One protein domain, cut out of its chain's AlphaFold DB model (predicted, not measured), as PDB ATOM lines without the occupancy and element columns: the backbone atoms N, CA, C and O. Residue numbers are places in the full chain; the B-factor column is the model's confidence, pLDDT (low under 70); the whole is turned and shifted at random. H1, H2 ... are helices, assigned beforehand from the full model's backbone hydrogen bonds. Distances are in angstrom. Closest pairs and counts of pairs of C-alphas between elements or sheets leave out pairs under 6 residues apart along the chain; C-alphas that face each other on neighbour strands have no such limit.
ATOM      1  N   ASP A  90      92.095 169.308 123.276       93.31
ATOM      2  CA  ASP A  90      92.250 169.248 121.820       93.31
ATOM      3  C   ASP A  90      91.389 168.166 121.195       93.31
ATOM      4  O   ASP A  90      90.744 168.378 120.166       93.31
ATOM      5  N   ALA A  91      91.328 166.998 121.835       93.75
ATOM      6  CA  ALA A  91      90.516 165.898 121.344       93.75
ATOM      7  C   ALA A  91      89.026 166.273 121.359       93.75
ATOM      8  O   ALA A  91      88.338 166.037 120.365       93.75
ATOM      9  N   ASN A  92      88.536 166.940 122.412       94.25
ATOM     10  CA  ASN A  92      87.153 167.430 122.464       94.25
ATOM     11  C   ASN A  92      86.878 168.542 121.437       94.25
ATOM     12  O   ASN A  92      85.860 168.500 120.741       94.25
ATOM     13  N   ARG A  93      87.795 169.502 121.265       93.25
ATOM     14  CA  ARG A  93      87.679 170.536 120.220       93.25
ATOM     15  C   ARG A  93      87.713 169.935 118.809       93.25
ATOM     16  O   ARG A  93      87.007 170.402 117.919       93.25
ATOM     17  N   SER A  94      88.458 168.854 118.599       94.44
ATOM     18  CA  SER A  94      88.493 168.136 117.320       94.44
ATOM     19  C   SER A  94      87.169 167.451 116.986       94.44
ATOM     20  O   SER A  94      86.747 167.471 115.827       94.44
ATOM     21  N   PHE A  95      86.444 166.937 117.986       95.12
ATOM     22  CA  PHE A  95      85.060 166.504 117.781       95.12
ATOM     23  C   PHE A  95      84.153 167.662 117.373       95.12
ATOM     24  O   PHE A  95      83.391 167.509 116.421       95.12
ATOM     25  N   HIS A  96      84.269 168.823 118.023       92.31
ATOM     26  CA  HIS A  96      83.489 170.006 117.648       92.31
ATOM     27  C   HIS A  96      83.762 170.444 116.198       92.31
ATOM     28  O   HIS A  96      82.834 170.745 115.452       92.31
ATOM     29  N   LEU A  97      85.029 170.421 115.771       93.44
ATOM     30  CA  LEU A  97      85.432 170.867 114.436       93.44
ATOM     31  C   LEU A  97      85.274 169.812 113.342       93.44
ATOM     32  O   LEU A  97      85.171 170.174 112.174       93.44
ATOM     33  N   THR A  98      85.337 168.518 113.657       95.31
ATOM     34  CA  THR A  98      85.473 167.466 112.630       95.31
ATOM     35  C   THR A  98      84.593 166.237 112.855       95.31
ATOM     36  O   THR A  98      84.520 165.369 111.983       95.31
ATOM     37  N   GLY A  99      83.909 166.151 114.000       95.25
ATOM     38  CA  GLY A  99      83.103 164.998 114.404       95.25
ATOM     39  C   GLY A  99      83.916 163.789 114.881       95.25
ATOM     40  O   GLY A  99      83.356 162.711 115.066       95.25
ATOM     41  N   THR A 100      85.236 163.917 115.050       95.31
ATOM     42  CA  THR A 100      86.127 162.824 115.468       95.31
ATOM     43  C   THR A 100      87.431 163.364 116.060       95.31
ATOM     44  O   THR A 100      87.871 164.441 115.690       95.31
ATOM     45  N   ASN A 101      88.108 162.587 116.904       95.19
ATOM     46  CA  ASN A 101      89.502 162.810 117.313       95.19
ATOM     47  C   ASN A 101      90.498 161.974 116.479       95.19
ATOM     48  O   ASN A 101      91.481 161.449 116.996       95.19
ATOM     49  N   GLY A 102      90.208 161.772 115.191       95.56
ATOM     50  CA  GLY A 102      91.065 161.036 114.251       95.56
ATOM     51  C   GLY A 102      90.706 159.558 114.049       95.56
ATOM     52  O   GLY A 102      91.075 158.985 113.022       95.56
ATOM     53  N   ALA A 103      89.913 158.953 114.941       95.25
ATOM     54  CA  ALA A 103      89.543 157.534 114.873       95.25
ATOM     55  C   ALA A 103      88.952 157.122 113.512       95.25
ATOM     56  O   ALA A 103      89.325 156.098 112.932       95.25
ATOM     57  N   THR A 104      88.048 157.940 112.973       93.75
ATOM     58  CA  THR A 104      87.367 157.665 111.703       93.75
ATOM     59  C   THR A 104      88.318 157.762 110.497       93.75
ATOM     60  O   THR A 104      88.406 156.775 109.756       93.75
ATOM     61  N   PRO A 105      89.048 158.883 110.291       94.75
ATOM     62  CA  PRO A 105      89.902 159.081 109.116       94.75
ATOM     63  C   PRO A 105      91.258 158.369 109.168       94.75
ATOM     64  O   PRO A 105      91.793 158.048 108.111       94.75
ATOM     65  N   THR A 106      91.835 158.124 110.352       94.62
ATOM     66  CA  THR A 106      93.212 157.597 110.474       94.62
ATOM     67  C   THR A 106      93.306 156.249 111.187       94.62
ATOM     68  O   THR A 106      94.387 155.666 111.239       94.62
ATOM     69  N   LYS A 107      92.196 155.742 111.747       95.12
ATOM     70  CA  LYS A 107      92.173 154.560 112.635       95.12
ATOM     71  C   LYS A 107      93.033 154.721 113.893       95.12
ATOM     72  O   LYS A 107      93.367 153.735 114.544       95.12
ATOM     73  N   ARG A 108      93.365 155.964 114.252       93.56
ATOM     74  CA  ARG A 108      94.078 156.322 115.473       93.56
ATOM     75  C   ARG A 108      93.395 157.511 116.132       93.56
ATOM     76  O   ARG A 108      93.158 158.530 115.491       93.56
ATOM     77  N   SER A 109      93.115 157.362 117.417       94.00
ATOM     78  CA  SER A 109      92.598 158.431 118.265       94.00
ATOM     79  C   SER A 109      93.746 159.139 118.968       94.00
ATOM     80  O   SER A 109      94.659 158.474 119.459       94.00
ATOM     81  N   PHE A 110      93.672 160.462 119.067       94.06
ATOM     82  CA  PHE A 110      94.479 161.218 120.021       94.06
ATOM     83  C   PHE A 110      93.614 161.647 121.210       94.06
ATOM     84  O   PHE A 110      92.400 161.830 121.087       94.06
ATOM     85  N   VAL A 111      94.238 161.737 122.380       94.12
ATOM     86  CA  VAL A 111      93.576 162.021 123.669       94.12
ATOM     87  C   VAL A 111      94.341 163.060 124.500       94.12
ATOM     88  O   VAL A 111      93.909 163.460 125.574       94.12
ATOM     89  N   ASN A 112      95.490 163.503 124.000       90.44
ATOM     90  CA  ASN A 112      96.319 164.521 124.628       90.44
ATOM     91  C   ASN A 112      96.293 165.778 123.768       90.44
ATOM     92  O   ASN A 112      95.997 165.691 122.575       90.44
ATOM     93  N   ASN A 113      96.631 166.913 124.372       89.88
ATOM     94  CA  ASN A 113      96.784 168.144 123.619       89.88
ATOM     95  C   ASN A 113      98.067 168.090 122.774       89.88
ATOM     96  O   ASN A 113      99.135 167.727 123.277       89.88
ATOM     97  N   GLU A 114      97.949 168.394 121.485       88.50
ATOM     98  CA  GLU A 114      99.031 168.441 120.516       88.50
ATOM     99  C   GLU A 114      98.710 169.369 119.325       88.50
ATOM    100  O   GLU A 114      97.677 169.273 118.671       88.50
ATOM    101  N   TRP A 115      99.693 170.197 118.955       89.69
ATOM    102  CA  TRP A 115      99.728 170.960 117.690       89.69
ATOM    103  C   TRP A 115      98.640 172.029 117.515       89.69
ATOM    104  O   TRP A 115      98.524 172.591 116.425       89.69
ATOM    105  N   ASP A 116      97.927 172.343 118.583       85.31
ATOM    106  CA  ASP A 116      96.905 173.369 118.815       85.31
ATOM    107  C   ASP A 116      97.363 174.837 118.679       85.31
ATOM    108  O   ASP A 116      96.756 175.755 119.224       85.31
ATOM    109  N   TRP A 117      98.422 175.067 117.907       86.62
ATOM    110  CA  TRP A 117      99.044 176.365 117.664       86.62
ATOM    111  C   TRP A 117      99.392 176.529 116.186       86.62
ATOM    112  O   TRP A 117      99.503 175.558 115.436       86.62
ATOM    113  N   ILE A 118      99.662 177.755 115.756       88.69
ATOM    114  CA  ILE A 118     100.135 178.083 114.410       88.69
ATOM    115  C   ILE A 118     101.321 179.048 114.513       88.69
ATOM    116  O   ILE A 118     101.352 179.859 115.424       88.69
ATOM    117  N   ASP A 119     102.328 178.953 113.640       88.50
ATOM    118  CA  ASP A 119     103.565 179.758 113.760       88.50
ATOM    119  C   ASP A 119     103.952 180.536 112.491       88.50
ATOM    120  O   ASP A 119     104.949 181.254 112.472       88.50
ATOM    121  N   GLY A 120     103.201 180.368 111.400       89.62
ATOM    122  CA  GLY A 120     103.534 180.954 110.099       89.62
ATOM    123  C   GLY A 120     104.867 180.476 109.504       89.62
ATOM    124  O   GLY A 120     105.337 181.071 108.537       89.62
ATOM    125  N   ASN A 121     105.483 179.418 110.045       90.81
ATOM    126  CA  ASN A 121     106.784 178.925 109.609       90.81
ATOM    127  C   ASN A 121     106.622 177.856 108.514       90.81
ATOM    128  O   ASN A 121     106.077 176.780 108.780       90.81
ATOM    129  N   PRO A 122     107.167 178.063 107.300       92.38
ATOM    130  CA  PRO A 122     107.137 177.051 106.244       92.38
ATOM    131  C   PRO A 122     107.695 175.681 106.657       92.38
ATOM    132  O   PRO A 122     107.229 174.660 106.155       92.38
ATOM    133  N   ALA A 123     108.641 175.625 107.604       93.94
ATOM    134  CA  ALA A 123     109.207 174.368 108.098       93.94
ATOM    135  C   ALA A 123     108.196 173.492 108.863       93.94
ATOM    136  O   ALA A 123     108.420 172.290 109.011       93.94
ATOM    137  N   THR A 124     107.085 174.059 109.344       92.19
ATOM    138  CA  THR A 124     106.041 173.328 110.083       92.19
ATOM    139  C   THR A 124     104.783 173.083 109.248       92.19
ATOM    140  O   THR A 124     103.819 172.508 109.753       92.19
ATOM    141  N   ALA A 125     104.794 173.437 107.957       93.50
ATOM    142  CA  ALA A 125     103.634 173.354 107.064       93.50
ATOM    143  C   ALA A 125     103.027 171.943 106.946       93.50
ATOM    144  O   ALA A 125     101.828 171.796 106.704       93.50
ATOM    145  N   ASP A 126     103.846 170.899 107.117       95.56
ATOM    146  CA  ASP A 126     103.413 169.498 107.068       95.56
ATOM    147  C   ASP A 126     103.217 168.859 108.454       95.56
ATOM    148  O   ASP A 126     102.956 167.658 108.553       95.56
ATOM    149  N   ARG A 127     103.298 169.641 109.536       94.69
ATOM    150  CA  ARG A 127     102.939 169.189 110.886       94.69
ATOM    151  C   ARG A 127     101.426 169.270 111.067       94.69
ATOM    152  O   ARG A 127     100.808 170.239 110.650       94.69
ATOM    153  N   GLY A 128     100.833 168.269 111.710       93.94
ATOM    154  CA  GLY A 128      99.413 168.291 112.052       93.94
ATOM    155  C   GLY A 128      98.542 167.321 111.262       93.94
ATOM    156  O   GLY A 128      99.023 166.468 110.502       93.94
ATOM    157  N   TYR A 129      97.241 167.472 111.467       95.75
ATOM    158  CA  TYR A 129      96.184 166.613 110.958       95.75
ATOM    159  C   TYR A 129      95.851 166.890 109.489       95.75
ATOM    160  O   TYR A 129      96.059 167.988 108.971       95.75
ATOM    161  N   THR A 130      95.353 165.862 108.802       95.44
ATOM    162  CA  THR A 130      95.112 165.874 107.347       95.44
ATOM    163  C   THR A 130      93.664 165.617 106.958       95.44
ATOM    164  O   THR A 130      93.341 165.660 105.773       95.44
ATOM    165  N   TRP A 131      92.793 165.295 107.915       96.06
ATOM    166  CA  TRP A 131      91.387 165.065 107.614       96.06
ATOM    167  C   TRP A 131      90.604 166.370 107.605       96.06
ATOM    168  O   TRP A 131      91.003 167.371 108.191       96.06
ATOM    169  N   LYS A 132      89.455 166.315 106.943       96.12
ATOM    170  CA  LYS A 132      88.639 167.481 106.650       96.12
ATOM    171  C   LYS A 132      87.867 167.989 107.866       96.12
ATOM    172  O   LYS A 132      87.179 167.211 108.539       96.12
ATOM    173  N   THR A 133      87.883 169.300 108.055       97.06
ATOM    174  CA  THR A 133      87.183 170.054 109.104       97.06
ATOM    175  C   THR A 133      85.791 170.530 108.674       97.06
ATOM    176  O   THR A 133      85.380 170.378 107.520       97.06
ATOM    177  N   TYR A 134      85.008 171.059 109.612       96.38
ATOM    178  CA  TYR A 134      83.722 171.699 109.343       96.38
ATOM    179  C   TYR A 134      83.904 173.002 108.557       96.38
ATOM    180  O   TYR A 134      83.154 173.243 107.619       96.38
ATOM    181  N   ALA A 135      84.956 173.769 108.853       96.56
ATOM    182  CA  ALA A 135      85.317 174.982 108.124       96.56
ATOM    183  C   ALA A 135      85.552 174.716 106.623       96.56
ATOM    184  O   ALA A 135      84.932 175.359 105.780       96.56
ATOM    185  N   GLU A 136      86.327 173.683 106.273       97.38
ATOM    186  CA  GLU A 136      86.525 173.284 104.866       97.38
ATOM    187  C   GLU A 136      85.220 172.811 104.196       97.38
ATOM    188  O   GLU A 136      85.032 172.985 102.995       97.38
ATOM    189  N   ARG A 137      84.284 172.217 104.954       97.56
ATOM    190  CA  ARG A 137      82.957 171.848 104.421       97.56
ATOM    191  C   ARG A 137      82.081 173.071 104.154       97.56
ATOM    192  O   ARG A 137      81.350 173.062 103.169       97.56
ATOM    193  N   LEU A 138      82.133 174.090 105.015       98.00
ATOM    194  CA  LEU A 138      81.436 175.359 104.792       98.00
ATOM    195  C   LEU A 138      81.975 176.059 103.542       98.00
ATOM    196  O   LEU A 138      81.187 176.470 102.693       98.00
ATOM    197  N   GLU A 139      83.300 176.120 103.397       96.88
ATOM    198  CA  GLU A 139      83.959 176.737 102.242       96.88
ATOM    199  C   GLU A 139      83.560 176.071 100.918       96.88
ATOM    200  O   GLU A 139      83.133 176.756  99.990       96.88
ATOM    201  N   GLU A 140      83.597 174.736 100.838       98.19
ATOM    202  CA  GLU A 140      83.151 174.007  99.641       98.19
ATOM    203  C   GLU A 140      81.664 174.196  99.322       98.19
ATOM    204  O   GLU A 140      81.266 174.140  98.158       98.19
ATOM    205  N   ALA A 141      80.834 174.425 100.341       98.50
ATOM    206  CA  ALA A 141      79.419 174.737 100.167       98.50
ATOM    207  C   ALA A 141      79.171 176.204  99.759       98.50
ATOM    208  O   ALA A 141      78.018 176.598  99.590       98.50
ATOM    209  N   GLY A 142      80.222 177.020  99.620       98.38
ATOM    210  CA  GLY A 142      80.113 178.450  99.334       98.38
ATOM    211  C   GLY A 142      79.582 179.272 100.512       98.38
ATOM    212  O   GLY A 142      79.069 180.371 100.308       98.38
ATOM    213  N   ILE A 143      79.670 178.749 101.740       98.56
ATOM    214  CA  ILE A 143      79.222 179.424 102.962       98.56
ATOM    215  C   ILE A 143      80.414 180.145 103.589       98.56
ATOM    216  O   ILE A 143      81.414 179.527 103.956       98.56
ATOM    217  N   SER A 144      80.293 181.463 103.750       97.56
ATOM    218  CA  SER A 144      81.315 182.280 104.405       97.56
ATOM    219  C   SER A 144      81.444 181.928 105.886       97.56
ATOM    220  O   SER A 144      80.440 181.831 106.594       97.56
ATOM    221  N   TRP A 145      82.677 181.827 106.369       95.75
ATOM    222  CA  TRP A 145      82.992 181.577 107.770       95.75
ATOM    223  C   TRP A 145      84.260 182.337 108.170       95.75
ATOM    224  O   TRP A 145      85.033 182.775 107.318       95.75
ATOM    225  N   ILE A 146      84.456 182.514 109.473       93.19
ATOM    226  CA  ILE A 146      85.636 183.165 110.043       93.19
ATOM    227  C   ILE A 146      85.909 182.597 111.438       93.19
ATOM    228  O   ILE A 146      84.980 182.237 112.161       93.19
ATOM    229  N   CYS A 147      87.184 182.519 111.813       88.69
ATOM    230  CA  CYS A 147      87.621 182.212 113.170       88.69
ATOM    231  C   CYS A 147      88.194 183.486 113.797       88.69
ATOM    232  O   CYS A 147      89.140 184.066 113.266       88.69
ATOM    233  N   TYR A 148      87.604 183.931 114.906       88.56
ATOM    234  CA  TYR A 148      88.101 185.065 115.681       88.56
ATOM    235  C   TYR A 148      88.970 184.545 116.822       88.56
ATOM    236  O   TYR A 148      88.475 183.810 117.674       88.56
ATOM    237  N   GLN A 149      90.241 184.940 116.840       84.44
ATOM    238  CA  GLN A 149      91.203 184.498 117.844       84.44
ATOM    239  C   GLN A 149      92.141 185.634 118.247       84.44
ATOM    240  O   GLN A 149      92.641 186.382 117.405       84.44
ATOM    241  N   ASN A 150      92.412 185.727 119.549       85.56
ATOM    242  CA  ASN A 150      93.473 186.568 120.081       85.56
ATOM    243  C   ASN A 150      94.822 185.861 119.876       85.56
ATOM    244  O   ASN A 150      95.251 185.095 120.728       85.56
ATOM    245  N   MET A 151      95.476 186.091 118.735       83.69
ATOM    246  CA  MET A 151      96.760 185.452 118.391       83.69
ATOM    247  C   MET A 151      97.908 185.640 119.411       83.69
ATOM    248  O   MET A 151      98.695 184.707 119.575       83.69
ATOM    249  N   PRO A 152      98.051 186.788 120.102       78.81
ATOM    250  CA  PRO A 152      99.101 186.987 121.109       78.81
ATOM    251  C   PRO A 152      98.982 186.042 122.299       78.81
ATOM    252  O   PRO A 152      99.990 185.660 122.878       78.81
ATOM    253  N   ASP A 153      97.755 185.678 122.657       78.06
ATOM    254  CA  ASP A 153      97.488 184.788 123.771       78.06
ATOM    255  C   ASP A 153      96.240 183.961 123.470       78.06
ATOM    256  O   ASP A 153      95.103 184.366 123.741       78.06
ATOM    257  N   GLU A 154      96.479 182.821 122.823       76.75
ATOM    258  CA  GLU A 154      95.447 181.858 122.465       76.75
ATOM    259  C   GLU A 154      95.496 180.577 123.293       76.75
ATOM    260  O   GLU A 154      94.734 179.676 122.986       76.75
ATOM    261  N   TRP A 155      96.375 180.459 124.297       75.12
ATOM    262  CA  TRP A 155      96.468 179.300 125.208       75.12
ATOM    263  C   TRP A 155      96.485 177.895 124.555       75.12
ATOM    264  O   TRP A 155      96.220 176.913 125.242       75.12
ATOM    265  N   GLY A 156      96.818 177.774 123.262       70.38
ATOM    266  CA  GLY A 156      96.715 176.502 122.530       70.38
ATOM    267  C   GLY A 156      95.266 176.091 122.242       70.38
ATOM    268  O   GLY A 156      94.906 174.927 122.269       70.38
ATOM    269  N   ASP A 157      94.365 177.043 122.030       75.31
ATOM    270  CA  ASP A 157      92.937 176.744 121.944       75.31
ATOM    271  C   ASP A 157      92.392 176.784 120.505       75.31
ATOM    272  O   ASP A 157      91.280 176.309 120.232       75.31
ATOM    273  N   ASN A 158      93.158 177.287 119.535       85.12
ATOM    274  CA  ASN A 158      92.722 177.312 118.144       85.12
ATOM    275  C   ASN A 158      93.089 176.022 117.400       85.12
ATOM    276  O   ASN A 158      94.063 175.938 116.648       85.12
ATOM    277  N   MET A 159      92.214 175.024 117.516       90.06
ATOM    278  CA  MET A 159      92.419 173.728 116.871       90.06
ATOM    279  C   MET A 159      92.440 173.753 115.340       90.06
ATOM    280  O   MET A 159      92.864 172.762 114.750       90.06
ATOM    281  N   LEU A 160      92.047 174.840 114.661       92.31
ATOM    282  CA  LEU A 160      92.266 174.936 113.210       92.31
ATOM    283  C   LEU A 160      93.769 174.946 112.883       92.31
ATOM    284  O   LEU A 160      94.180 174.316 111.911       92.31
ATOM    285  N   GLY A 161      94.604 175.547 113.740       91.25
ATOM    286  CA  GLY A 161      96.068 175.532 113.616       91.25
ATOM    287  C   GLY A 161      96.683 174.127 113.667       91.25
ATOM    288  O   GLY A 161      97.762 173.897 113.117       91.25
ATOM    289  N   ALA A 162      95.971 173.144 114.223       93.25
ATOM    290  CA  ALA A 162      96.414 171.754 114.249       93.25
ATOM    291  C   ALA A 162      96.296 171.038 112.893       93.25
ATOM    292  O   ALA A 162      96.865 169.958 112.732       93.25
ATOM    293  N   PHE A 163      95.609 171.611 111.898       95.44
ATOM    294  CA  PHE A 163      95.432 170.993 110.581       95.44
ATOM    295  C   PHE A 163      96.349 171.621 109.531       95.44
ATOM    296  O   PHE A 163      96.506 172.840 109.428       95.44
ATOM    297  N   ARG A 164      96.934 170.765 108.688       96.31
ATOM    298  CA  ARG A 164      97.921 171.179 107.679       96.31
ATOM    299  C   ARG A 164      97.355 172.167 106.665       96.31
ATOM    300  O   ARG A 164      98.096 173.026 106.198       96.31
ATOM    301  N   SER A 165      96.075 172.046 106.309       96.19
ATOM    302  CA  SER A 165      95.424 172.963 105.367       96.19
ATOM    303  C   SER A 165      95.454 174.398 105.886       96.19
ATOM    304  O   SER A 165      95.928 175.279 105.171       96.19
ATOM    305  N   PHE A 166      95.091 174.629 107.151       95.19
ATOM    306  CA  PHE A 166      95.138 175.968 107.748       95.19
ATOM    307  C   PHE A 166      96.562 176.465 107.992       95.19
ATOM    308  O   PHE A 166      96.824 177.645 107.780       95.19
ATOM    309  N   ARG A 167      97.518 175.590 108.336       94.94
ATOM    310  CA  ARG A 167      98.943 175.980 108.399       94.94
ATOM    311  C   ARG A 167      99.443 176.501 107.055       94.94
ATOM    312  O   ARG A 167     100.039 177.575 106.989       94.94
ATOM    313  N   LYS A 168      99.165 175.766 105.978       96.88
ATOM    314  CA  LYS A 168      99.545 176.152 104.613       96.88
ATOM    315  C   LYS A 168      98.827 177.421 104.162       96.88
ATOM    316  O   LYS A 168      99.474 178.298 103.601       96.88
ATOM    317  N   ALA A 169      97.531 177.545 104.453       95.44
ATOM    318  CA  ALA A 169      96.757 178.746 104.155       95.44
ATOM    319  C   ALA A 169      97.314 179.976 104.887       95.44
ATOM    320  O   ALA A 169      97.486 181.024 104.276       95.44
ATOM    321  N   ASN A 170      97.678 179.830 106.164       93.94
ATOM    322  CA  ASN A 170      98.302 180.892 106.942       93.94
ATOM    323  C   ASN A 170      99.629 181.350 106.324       93.94
ATOM    324  O   ASN A 170      99.814 182.540 106.094       93.94
ATOM    325  N   ILE A 171     100.517 180.416 105.968       94.75
ATOM    326  CA  ILE A 171     101.788 180.726 105.286       94.75
ATOM    327  C   ILE A 171     101.542 181.437 103.944       94.75
ATOM    328  O   ILE A 171     102.265 182.365 103.589       94.75
ATOM    329  N   ALA A 172     100.509 181.026 103.205       95.50
ATOM    330  CA  ALA A 172     100.158 181.591 101.904       95.50
ATOM    331  C   ALA A 172      99.359 182.906 101.977       95.50
ATOM    332  O   ALA A 172      99.150 183.538 100.944       95.50
ATOM    333  N   SER A 173      98.924 183.337 103.165       92.56
ATOM    334  CA  SER A 173      98.002 184.473 103.345       92.56
ATOM    335  C   SER A 173      98.591 185.846 102.991       92.56
ATOM    336  O   SER A 173      97.880 186.847 103.009       92.56
TER     337      SER A 173
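AT A GLANCE: This is residues 90 to 173 of the 190 residues of a protein of Enterobacteriaceae bacterium TzEc051 (UniProt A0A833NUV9). Little regular structure: five short helices on long loops, with H4 in the middle, H1 packed on it, H5 near it, and H3 and H2 farthest out. The printed part has 84 residues with H1 to H5 in order and no named strand; it is all helix, with 33 residues in named elements. It is compact, radius of gyration of the C-alphas 12.5 A, spanning 31 by 30 by 22 A.

IN THESE COORDINATES: H1, residues 90 to 98, 11.6 A, begins at C-alpha 90 (92.250, 169.248, 121.820). H2 is residues 103 to 106, 5.7 A; H3, 134 to 140, 10.0 A; H4, 159 to 162, 5.2 A. H5, residues 164 to 172, 12.1 A, ends at C-alpha 172 (100.158, 181.591, 101.904).

HOW THE PARTS SIT: H1 touches H4, closest C-alphas Arg 93 and Met 159, 6.6 A. H1 and H3 only just touch, with 3 pairs of C-alphas within 8 A, closest Leu 97 and Tyr 134, 5.4 A. H4 and H5 are close but not clearly touching, closest C-alphas Gly 161 and Arg 167, 6.0 A. H2 touches no helix. Every O i to N i+4 pair is within hydrogen-bond range in H1, H3 and H5; H2 and H4 are too short for one.

THE WHOLE: The C-alphas farthest apart, Lys 107 and Pro 152, are 34.2 A apart. The links H2 to H3 and H3 to H4 are long. The printed part has no cut, and no printed residue is under 70 in pLDDT.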